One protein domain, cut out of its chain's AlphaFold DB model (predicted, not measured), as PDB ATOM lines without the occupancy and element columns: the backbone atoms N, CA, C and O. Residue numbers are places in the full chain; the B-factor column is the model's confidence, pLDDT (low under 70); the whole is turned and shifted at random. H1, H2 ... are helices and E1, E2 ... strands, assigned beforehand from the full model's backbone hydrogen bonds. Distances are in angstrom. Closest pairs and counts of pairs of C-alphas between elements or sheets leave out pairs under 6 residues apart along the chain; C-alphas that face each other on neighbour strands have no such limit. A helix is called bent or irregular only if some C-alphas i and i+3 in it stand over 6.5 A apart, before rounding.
ATOM      1  N   GLU A   9     482.469 360.717 382.207       92.31
ATOM      2  CA  GLU A   9     481.151 361.345 382.093       92.31
ATOM      3  C   GLU A   9     480.437 360.885 380.823       92.31
ATOM      4  O   GLU A   9     479.250 360.571 380.881       92.31
ATOM      5  N   LEU A  10     481.171 360.732 379.716       88.06
ATOM      6  CA  LEU A  10     480.649 360.183 378.468       88.06
ATOM      7  C   LEU A  10     480.153 358.736 378.649       88.06
ATOM      8  O   LEU A  10     479.053 358.392 378.220       88.06
ATOM      9  N   TYR A  11     480.917 357.901 379.364       83.00
ATOM     10  CA  TYR A  11     480.512 356.533 379.706       83.00
ATOM     11  C   TYR A  11     479.229 356.500 380.549       83.00
ATOM     12  O   TYR A  11     478.305 355.739 380.256       83.00
ATOM     13  N   ARG A  12     479.142 357.346 381.587       86.50
ATOM     14  CA  ARG A  12     477.945 357.453 382.440       86.50
ATOM     15  C   ARG A  12     476.727 357.926 381.654       86.50
ATOM     16  O   ARG A  12     475.659 357.341 381.813       86.50
ATOM     17  N   LEU A  13     476.891 358.930 380.793       87.75
ATOM     18  CA  LEU A  13     475.823 359.433 379.933       87.75
ATOM     19  C   LEU A  13     475.254 358.314 379.050       87.75
ATOM     20  O   LEU A  13     474.039 358.154 378.981       87.75
ATOM     21  N   GLY A  14     476.118 357.480 378.466       80.38
ATOM     22  CA  GLY A  14     475.695 356.344 377.645       80.38
ATOM     23  C   GLY A  14     474.945 355.244 378.411       80.38
ATOM     24  O   GLY A  14     474.164 354.511 377.807       80.38
ATOM     25  N   ILE A  15     475.158 355.101 379.724       81.62
ATOM     26  CA  ILE A  15     474.337 354.215 380.570       81.62
ATOM     27  C   ILE A  15     472.979 354.863 380.830       81.62
ATOM     28  O   ILE A  15     471.948 354.216 380.664       81.62
ATOM     29  N   ILE A  16     472.979 356.140 381.222       84.38
ATOM     30  CA  ILE A  16     471.760 356.880 381.565       84.38
ATOM     31  C   ILE A  16     470.806 356.939 380.369       84.38
ATOM     32  O   ILE A  16     469.618 356.689 380.543       84.38
ATOM     33  N   GLN A  17     471.320 357.193 379.163       80.06
ATOM     34  CA  GLN A  17     470.509 357.179 377.943       80.06
ATOM     35  C   GLN A  17     469.862 355.814 377.703       80.06
ATOM     36  O   GLN A  17     468.651 355.750 377.552       80.06
ATOM     37  N   ARG A  18     470.614 354.710 377.799       79.56
ATOM     38  CA  ARG A  18     470.047 353.358 377.621       79.56
ATOM     39  C   ARG A  18     468.970 353.012 378.647       79.56
ATOM     40  O   ARG A  18     467.995 352.348 378.310       79.56
ATOM     41  N   VAL A  19     469.131 353.455 379.896       78.94
ATOM     42  CA  VAL A  19     468.099 353.290 380.932       78.94
ATOM     43  C   VAL A  19     466.850 354.102 380.584       78.94
ATOM     44  O   VAL A  19     465.735 353.601 380.723       78.94
ATOM     45  N   PHE A  20     467.026 355.338 380.111       79.44
ATOM     46  CA  PHE A  20     465.924 356.211 379.708       79.44
ATOM     47  C   PHE A  20     465.174 355.675 378.478       79.44
ATOM     48  O   PHE A  20     463.944 355.685 378.457       79.44
ATOM     49  N   ASP A  21     465.904 355.103 377.522       80.12
ATOM     50  CA  ASP A  21     465.379 354.508 376.287       80.12
ATOM     51  C   ASP A  21     464.723 353.131 376.503       80.12
ATOM     52  O   ASP A  21     464.325 352.467 375.548       80.12
ATOM     53  N   ARG A  22     464.573 352.691 377.762       70.38
ATOM     54  CA  ARG A  22     464.035 351.373 378.147       70.38
ATOM     55  C   ARG A  22     464.750 350.206 377.459       70.38
ATOM     56  O   ARG A  22     464.107 349.218 377.102       70.38
ATOM     57  N   ALA A  23     466.073 350.296 377.313       76.06
ATOM     58  CA  ALA A  23     466.864 349.173 376.836       76.06
ATOM     59  C   ALA A  23     466.597 347.936 377.711       76.06
ATOM     60  O   ALA A  23     466.613 347.990 378.945       76.06
ATOM     61  N   LEU A  24     466.346 346.814 377.053       76.06
ATOM     62  CA  LEU A  24     466.145 345.520 377.673       76.06
ATOM     63  C   LEU A  24     467.457 345.000 378.252       76.06
ATOM     64  O   LEU A  24     468.553 345.286 377.761       76.06
ATOM     65  N   LEU A  25     467.337 344.210 379.311       80.69
ATOM     66  CA  LEU A  25     468.465 343.726 380.091       80.69
ATOM     67  C   LEU A  25     468.616 342.219 379.868       80.69
ATOM     68  O   LEU A  25     467.796 341.430 380.330       80.69
ATOM     69  N   GLN A  26     469.657 341.822 379.139       82.12
ATOM     70  CA  GLN A  26     469.965 340.421 378.852       82.12
ATOM     71  C   GLN A  26     470.972 339.882 379.871       82.12
ATOM     72  O   GLN A  26     472.035 340.472 380.090       82.12
ATOM     73  N   LEU A  27     470.626 338.747 380.480       84.00
ATOM     74  CA  LEU A  27     471.354 338.118 381.580       84.00
ATOM     75  C   LEU A  27     471.739 336.690 381.198       84.00
ATOM     76  O   LEU A  27     470.892 335.906 380.780       84.00
ATOM     77  N   PHE A  28     473.004 336.337 381.404       85.94
ATOM     78  CA  PHE A  28     473.451 334.947 381.407       85.94
ATOM     79  C   PHE A  28     473.736 334.587 382.851       85.94
ATOM     80  O   PHE A  28     474.606 335.202 383.472       85.94
ATOM     81  N   MET A  29     473.011 333.609 383.377       88.94
ATOM     82  CA  MET A  29     473.242 333.069 384.710       88.94
ATOM     83  C   MET A  29     473.686 331.618 384.610       88.94
ATOM     84  O   MET A  29     473.291 330.900 383.695       88.94
ATOM     85  N   ASP A  30     474.532 331.213 385.542       87.88
ATOM     86  CA  ASP A  30     474.886 329.817 385.754       87.88
ATOM     87  C   ASP A  30     473.737 329.122 386.504       87.88
ATOM     88  O   ASP A  30     473.305 329.593 387.556       87.88
ATOM     89  N   ASP A  31     473.210 328.040 385.939       90.38
ATOM     90  CA  ASP A  31     472.034 327.318 386.435       90.38
ATOM     91  C   ASP A  31     472.311 326.551 387.734       90.38
ATOM     92  O   ASP A  31     471.427 326.432 388.582       90.38
ATOM     93  N   ALA A  32     473.547 326.085 387.926       89.38
ATOM     94  CA  ALA A  32     473.961 325.352 389.117       89.38
ATOM     95  C   ALA A  32     474.295 326.265 390.310       89.38
ATOM     96  O   ALA A  32     474.104 325.877 391.463       89.38
ATOM     97  N   THR A  33     474.819 327.470 390.062       90.56
ATOM     98  CA  THR A  33     475.337 328.369 391.113       90.56
ATOM     99  C   THR A  33     474.559 329.673 391.267       90.56
ATOM    100  O   THR A  33     474.812 330.419 392.214       90.56
ATOM    101  N   GLY A  34     473.655 329.994 390.339       88.31
ATOM    102  CA  GLY A  34     472.932 331.269 390.303       88.31
ATOM    103  C   GLY A  34     473.831 332.483 390.042       88.31
ATOM    104  O   GLY A  34     473.412 333.623 390.240       88.31
ATOM    105  N   ARG A  35     475.092 332.276 389.638       88.75
ATOM    106  CA  ARG A  35     476.042 333.370 389.417       88.75
ATOM    107  C   ARG A  35     475.739 334.095 388.115       88.75
ATOM    108  O   ARG A  35     475.547 333.471 387.076       88.75
ATOM    109  N   LEU A  36     475.782 335.424 388.162       88.06
ATOM    110  CA  LEU A  36     475.733 336.261 386.971       88.06
ATOM    111  C   LEU A  36     477.032 336.109 386.169       88.06
ATOM    112  O   LEU A  36     478.117 336.446 386.645       88.06
ATOM    113  N   MET A  37     476.905 335.639 384.934       86.88
ATOM    114  CA  MET A  37     478.015 335.353 384.025       86.88
ATOM    115  C   MET A  37     478.210 336.460 382.987       86.88
ATOM    116  O   MET A  37     479.344 336.791 382.630       86.88
ATOM    117  N   HIS A  38     477.114 337.052 382.507       88.38
ATOM    118  CA  HIS A  38     477.133 338.158 381.553       88.38
ATOM    119  C   HIS A  38     475.882 339.025 381.696       88.38
ATOM    120  O   HIS A  38     474.791 338.516 381.946       88.38
ATOM    121  N   LEU A  39     476.063 340.331 381.520       87.56
ATOM    122  CA  LEU A  39     475.026 341.353 381.588       87.56
ATOM    123  C   LEU A  39     475.208 342.288 380.393       87.56
ATOM    124  O   LEU A  39     476.309 342.807 380.188       87.56
ATOM    125  N   ARG A  40     474.129 342.541 379.652       83.94
ATOM    126  CA  ARG A  40     474.132 343.465 378.516       83.94
ATOM    127  C   ARG A  40     472.823 344.247 378.442       83.94
ATOM    128  O   ARG A  40     471.750 343.667 378.563       83.94
ATOM    129  N   PHE A  41     472.929 345.550 378.184       85.00
ATOM    130  CA  PHE A  41     471.803 346.364 377.723       85.00
ATOM    131  C   PHE A  41     471.647 346.218 376.212       85.00
ATOM    132  O   PHE A  41     472.637 346.260 375.474       85.00
ATOM    133  N   CYS A  42     470.413 346.057 375.765       81.44
ATOM    134  CA  CYS A  42     470.065 345.805 374.382       81.44
ATOM    135  C   CYS A  42     468.800 346.579 374.007       81.44
ATOM    136  O   CYS A  42     467.881 346.695 374.808       81.44
ATOM    137  N   ASP A  43     468.737 347.088 372.782       77.88
ATOM    138  CA  ASP A  43     467.629 347.939 372.351       77.88
ATOM    139  C   ASP A  43     466.371 347.126 371.960       77.88
ATOM    140  O   ASP A  43     465.274 347.679 371.938       77.88
ATOM    141  N   SER A  44     466.485 345.814 371.675       77.12
ATOM    142  CA  SER A  44     465.339 344.962 371.296       77.12
ATOM    143  C   SER A  44     465.523 343.467 371.616       77.12
ATOM    144  O   SER A  44     466.615 342.925 371.495       77.12
ATOM    145  N   GLU A  45     464.449 342.747 371.966       80.12
ATOM    146  CA  GLU A  45     464.512 341.305 372.276       80.12
ATOM    147  C   GLU A  45     464.387 340.419 371.028       80.12
ATOM    148  O   GLU A  45     463.422 339.677 370.851       80.12
ATOM    149  N   ASN A  46     465.352 340.512 370.117       84.62
ATOM    150  CA  ASN A  46     465.361 339.696 368.904       84.62
ATOM    151  C   ASN A  46     466.445 338.599 368.944       84.62
ATOM    152  O   ASN A  46     467.367 338.606 369.763       84.62
ATOM    153  N   ALA A  47     466.347 337.641 368.019       87.56
ATOM    154  CA  ALA A  47     467.284 336.522 367.928       87.56
ATOM    155  C   ALA A  47     468.743 336.961 367.686       87.56
ATOM    156  O   ALA A  47     469.665 336.360 368.240       87.56
ATOM    157  N   PHE A  48     468.971 338.012 366.895       87.44
ATOM    158  CA  PHE A  48     470.318 338.527 366.635       87.44
ATOM    159  C   PHE A  48     470.954 339.114 367.894       87.44
ATOM    160  O   PHE A  48     472.142 338.902 368.131       87.44
ATOM    161  N   ASP A  49     470.172 339.787 368.731       86.69
ATOM    162  CA  ASP A  49     470.640 340.342 369.994       86.69
ATOM    163  C   ASP A  49     471.036 339.254 370.992       86.69
ATOM    164  O   ASP A  49     472.092 339.352 371.621       86.69
ATOM    165  N   TYR A  50     470.268 338.165 371.057       85.44
ATOM    166  CA  TYR A  50     470.661 336.971 371.806       85.44
ATOM    167  C   TYR A  50     471.965 336.348 371.289       85.44
ATOM    168  O   TYR A  50     472.848 335.998 372.082       85.44
ATOM    169  N   MET A  51     472.130 336.233 369.967       90.50
ATOM    170  CA  MET A  51     473.363 335.712 369.363       90.50
ATOM    171  C   MET A  51     474.566 336.616 369.660       90.50
ATOM    172  O   MET A  51     475.637 336.117 370.007       90.50
ATOM    173  N   MET A  52     474.389 337.938 369.579       89.06
ATOM    174  CA  MET A  52     475.417 338.922 369.919       89.06
ATOM    175  C   MET A  52     475.827 338.821 371.390       89.06
ATOM    176  O   MET A  52     477.021 338.766 371.682       89.06
ATOM    177  N   ALA A  53     474.862 338.745 372.311       89.06
ATOM    178  CA  ALA A  53     475.137 338.598 373.740       89.06
ATOM    179  C   ALA A  53     475.862 337.275 374.048       89.06
ATOM    180  O   ALA A  53     476.835 337.256 374.800       89.06
ATOM    181  N   THR A  54     475.459 336.180 373.395       90.12
ATOM    182  CA  THR A  54     476.132 334.876 373.520       90.12
ATOM    183  C   THR A  54     477.580 334.948 373.041       90.12
ATOM    184  O   THR A  54     478.487 334.466 373.721       90.12
ATOM    185  N   GLN A  55     477.815 335.576 371.888       90.81
ATOM    186  CA  GLN A  55     479.156 335.761 371.339       90.81
ATOM    187  C   GLN A  55     480.029 336.596 372.289       90.81
ATOM    188  O   GLN A  55     481.133 336.172 372.623       90.81
ATOM    189  N   GLN A  56     479.510 337.720 372.798       90.06
ATOM    190  CA  GLN A  56     480.214 338.557 373.776       90.06
ATOM    191  C   GLN A  56     480.532 337.802 375.069       90.06
ATOM    192  O   GLN A  56     481.639 337.924 375.592       90.06
ATOM    193  N   TYR A  57     479.594 337.009 375.591       91.38
ATOM    194  CA  TYR A  57     479.837 336.165 376.759       91.38
ATOM    195  C   TYR A  57     480.985 335.172 376.512       91.38
ATOM    196  O   TYR A  57     481.927 335.111 377.307       91.38
ATOM    197  N   ILE A  58     480.948 334.436 375.394       92.06
ATOM    198  CA  ILE A  58     481.983 333.453 375.036       92.06
ATOM    199  C   ILE A  58     483.346 334.127 374.848       92.06
ATOM    200  O   ILE A  58     484.353 333.610 375.336       92.06
ATOM    201  N   ASP A  59     483.394 335.274 374.172       91.88
ATOM    202  CA  ASP A  59     484.638 335.999 373.914       91.88
ATOM    203  C   ASP A  59     485.240 336.561 375.204       91.88
ATOM    204  O   ASP A  59     486.432 336.378 375.450       91.88
ATOM    205  N   ASN A  60     484.420 337.147 376.083       91.31
ATOM    206  CA  ASN A  60     484.861 337.600 377.403       91.31
ATOM    207  C   ASN A  60     485.410 336.444 378.245       91.31
ATOM    208  O   ASN A  60     486.444 336.590 378.900       91.31
ATOM    209  N   LYS A  61     484.740 335.286 378.216       91.75
ATOM    210  CA  LYS A  61     485.207 334.082 378.910       91.75
ATOM    211  C   LYS A  61     486.567 333.627 378.369       91.75
ATOM    212  O   LYS A  61     487.512 333.486 379.139       91.75
ATOM    213  N   ARG A  62     486.701 333.485 377.047       93.06
ATOM    214  CA  ARG A  62     487.962 333.086 376.398       93.06
ATOM    215  C   ARG A  62     489.089 334.079 376.642       93.06
ATOM    216  O   ARG A  62     490.220 333.657 376.852       93.06
ATOM    217  N   TYR A  63     488.799 335.376 376.625       93.19
ATOM    218  CA  TYR A  63     489.789 336.409 376.908       93.19
ATOM    219  C   TYR A  63     490.288 336.334 378.353       93.19
ATOM    220  O   TYR A  63     491.482 336.475 378.595       93.19
ATOM    221  N   ARG A  64     489.404 336.063 379.320       92.00
ATOM    222  CA  ARG A  64     489.813 335.866 380.720       92.00
ATOM    223  C   ARG A  64     490.707 334.638 380.904       92.00
ATOM    224  O   ARG A  64     491.622 334.689 381.714       92.00
ATOM    225  N   GLU A  65     490.447 333.561 380.168       92.62
ATOM    226  CA  GLU A  65     491.187 332.297 380.292       92.62
ATOM    227  C   GLU A  65     492.510 332.286 379.504       92.62
ATOM    228  O   GLU A  65     493.506 331.741 379.969       92.62
ATOM    229  N   LEU A  66     492.524 332.868 378.300       93.81
ATOM    230  CA  LEU A  66     493.607 332.723 377.316       93.81
ATOM    231  C   LEU A  66     494.174 334.070 376.832       93.81
ATOM    232  O   LEU A  66     495.031 334.102 375.943       93.81
ATOM    233  N   GLY A  67     493.680 335.192 377.356       92.88
ATOM    234  CA  GLY A  67     494.057 336.530 376.908       92.88
ATOM    235  C   GLY A  67     493.677 336.803 375.443       92.88
ATOM    236  O   GLY A  67     492.759 336.180 374.896       92.88
ATOM    237  N   PRO A  68     494.406 337.704 374.757       92.12
ATOM    238  CA  PRO A  68     494.158 338.042 373.353       92.12
ATOM    239  C   PRO A  68     494.186 336.835 372.403       92.12
ATOM    240  O   PRO A  68     493.455 336.807 371.413       92.12
ATOM    241  N   ALA A  69     494.988 335.807 372.711       88.94
ATOM    242  CA  ALA A  69     495.067 334.587 371.908       88.94
ATOM    243  C   ALA A  69     493.738 333.807 371.887       88.94
ATOM    244  O   ALA A  69     493.423 333.160 370.888       88.94
ATOM    245  N   GLY A  70     492.923 333.914 372.944       89.06
ATOM    246  CA  GLY A  70     491.611 333.270 373.044       89.06
ATOM    247  C   GLY A  70     490.561 333.805 372.067       89.06
ATOM    248  O   GLY A  70     489.611 333.092 371.745       89.06
TER     249      GLY A  70
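Overview. This is residues 9 to 70 of the 154 residues of the protein "Helix-turn-helix domain-containing protein" of Escherichia coli (UniProt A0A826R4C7). A two-stranded antiparallel hairpin, E1 and E2, has residues 49 to 61 of the long helix H2 packed over it, while H1 lies off the end where E1 begins and its residues 9 to 14 stick out. The 62 printed residues run H1, E1, E2, H2, of mixed class. The whole is loose, with a radius of gyration of the C-alphas of 13.6 A and spans of 35 by 27 by 24 A.

Along the chain. E1, residues 24 to 29, is 16.0 A long; E2, residues 36 to 42, is 16.8 A. H2, residues 47 to 70, is 25.1 A and ends at C-alpha 70 (491.611, 333.270, 373.044). H1, residues 9 to 20, is 16.2 A and begins at C-alpha 9 (481.151, 361.345, 382.093).

Arrangement. In the hairpin E1 and E2, at 164 degrees, N 24 and O 42 are 2.7 A apart, within hydrogen-bond range. The closest C-alphas of E2 and H2, His 38 and Tyr 57, are 5.9 A apart. H2 has a kink of 97 degrees near residue 64 and is irregular: C-alphas 65 and 68 are 9.5 A apart. H1 and H2 are apart. O i to N i+4 pairs within range number 7 of 8 in H1 and 17 of 20 in H2.

Size, cuts and confidence. The farthest C-alphas, Glu 9 and Ala 32, are 37.4 A apart. The printed part has no cut and no long link; no printed residue is under 70 in pLDDT.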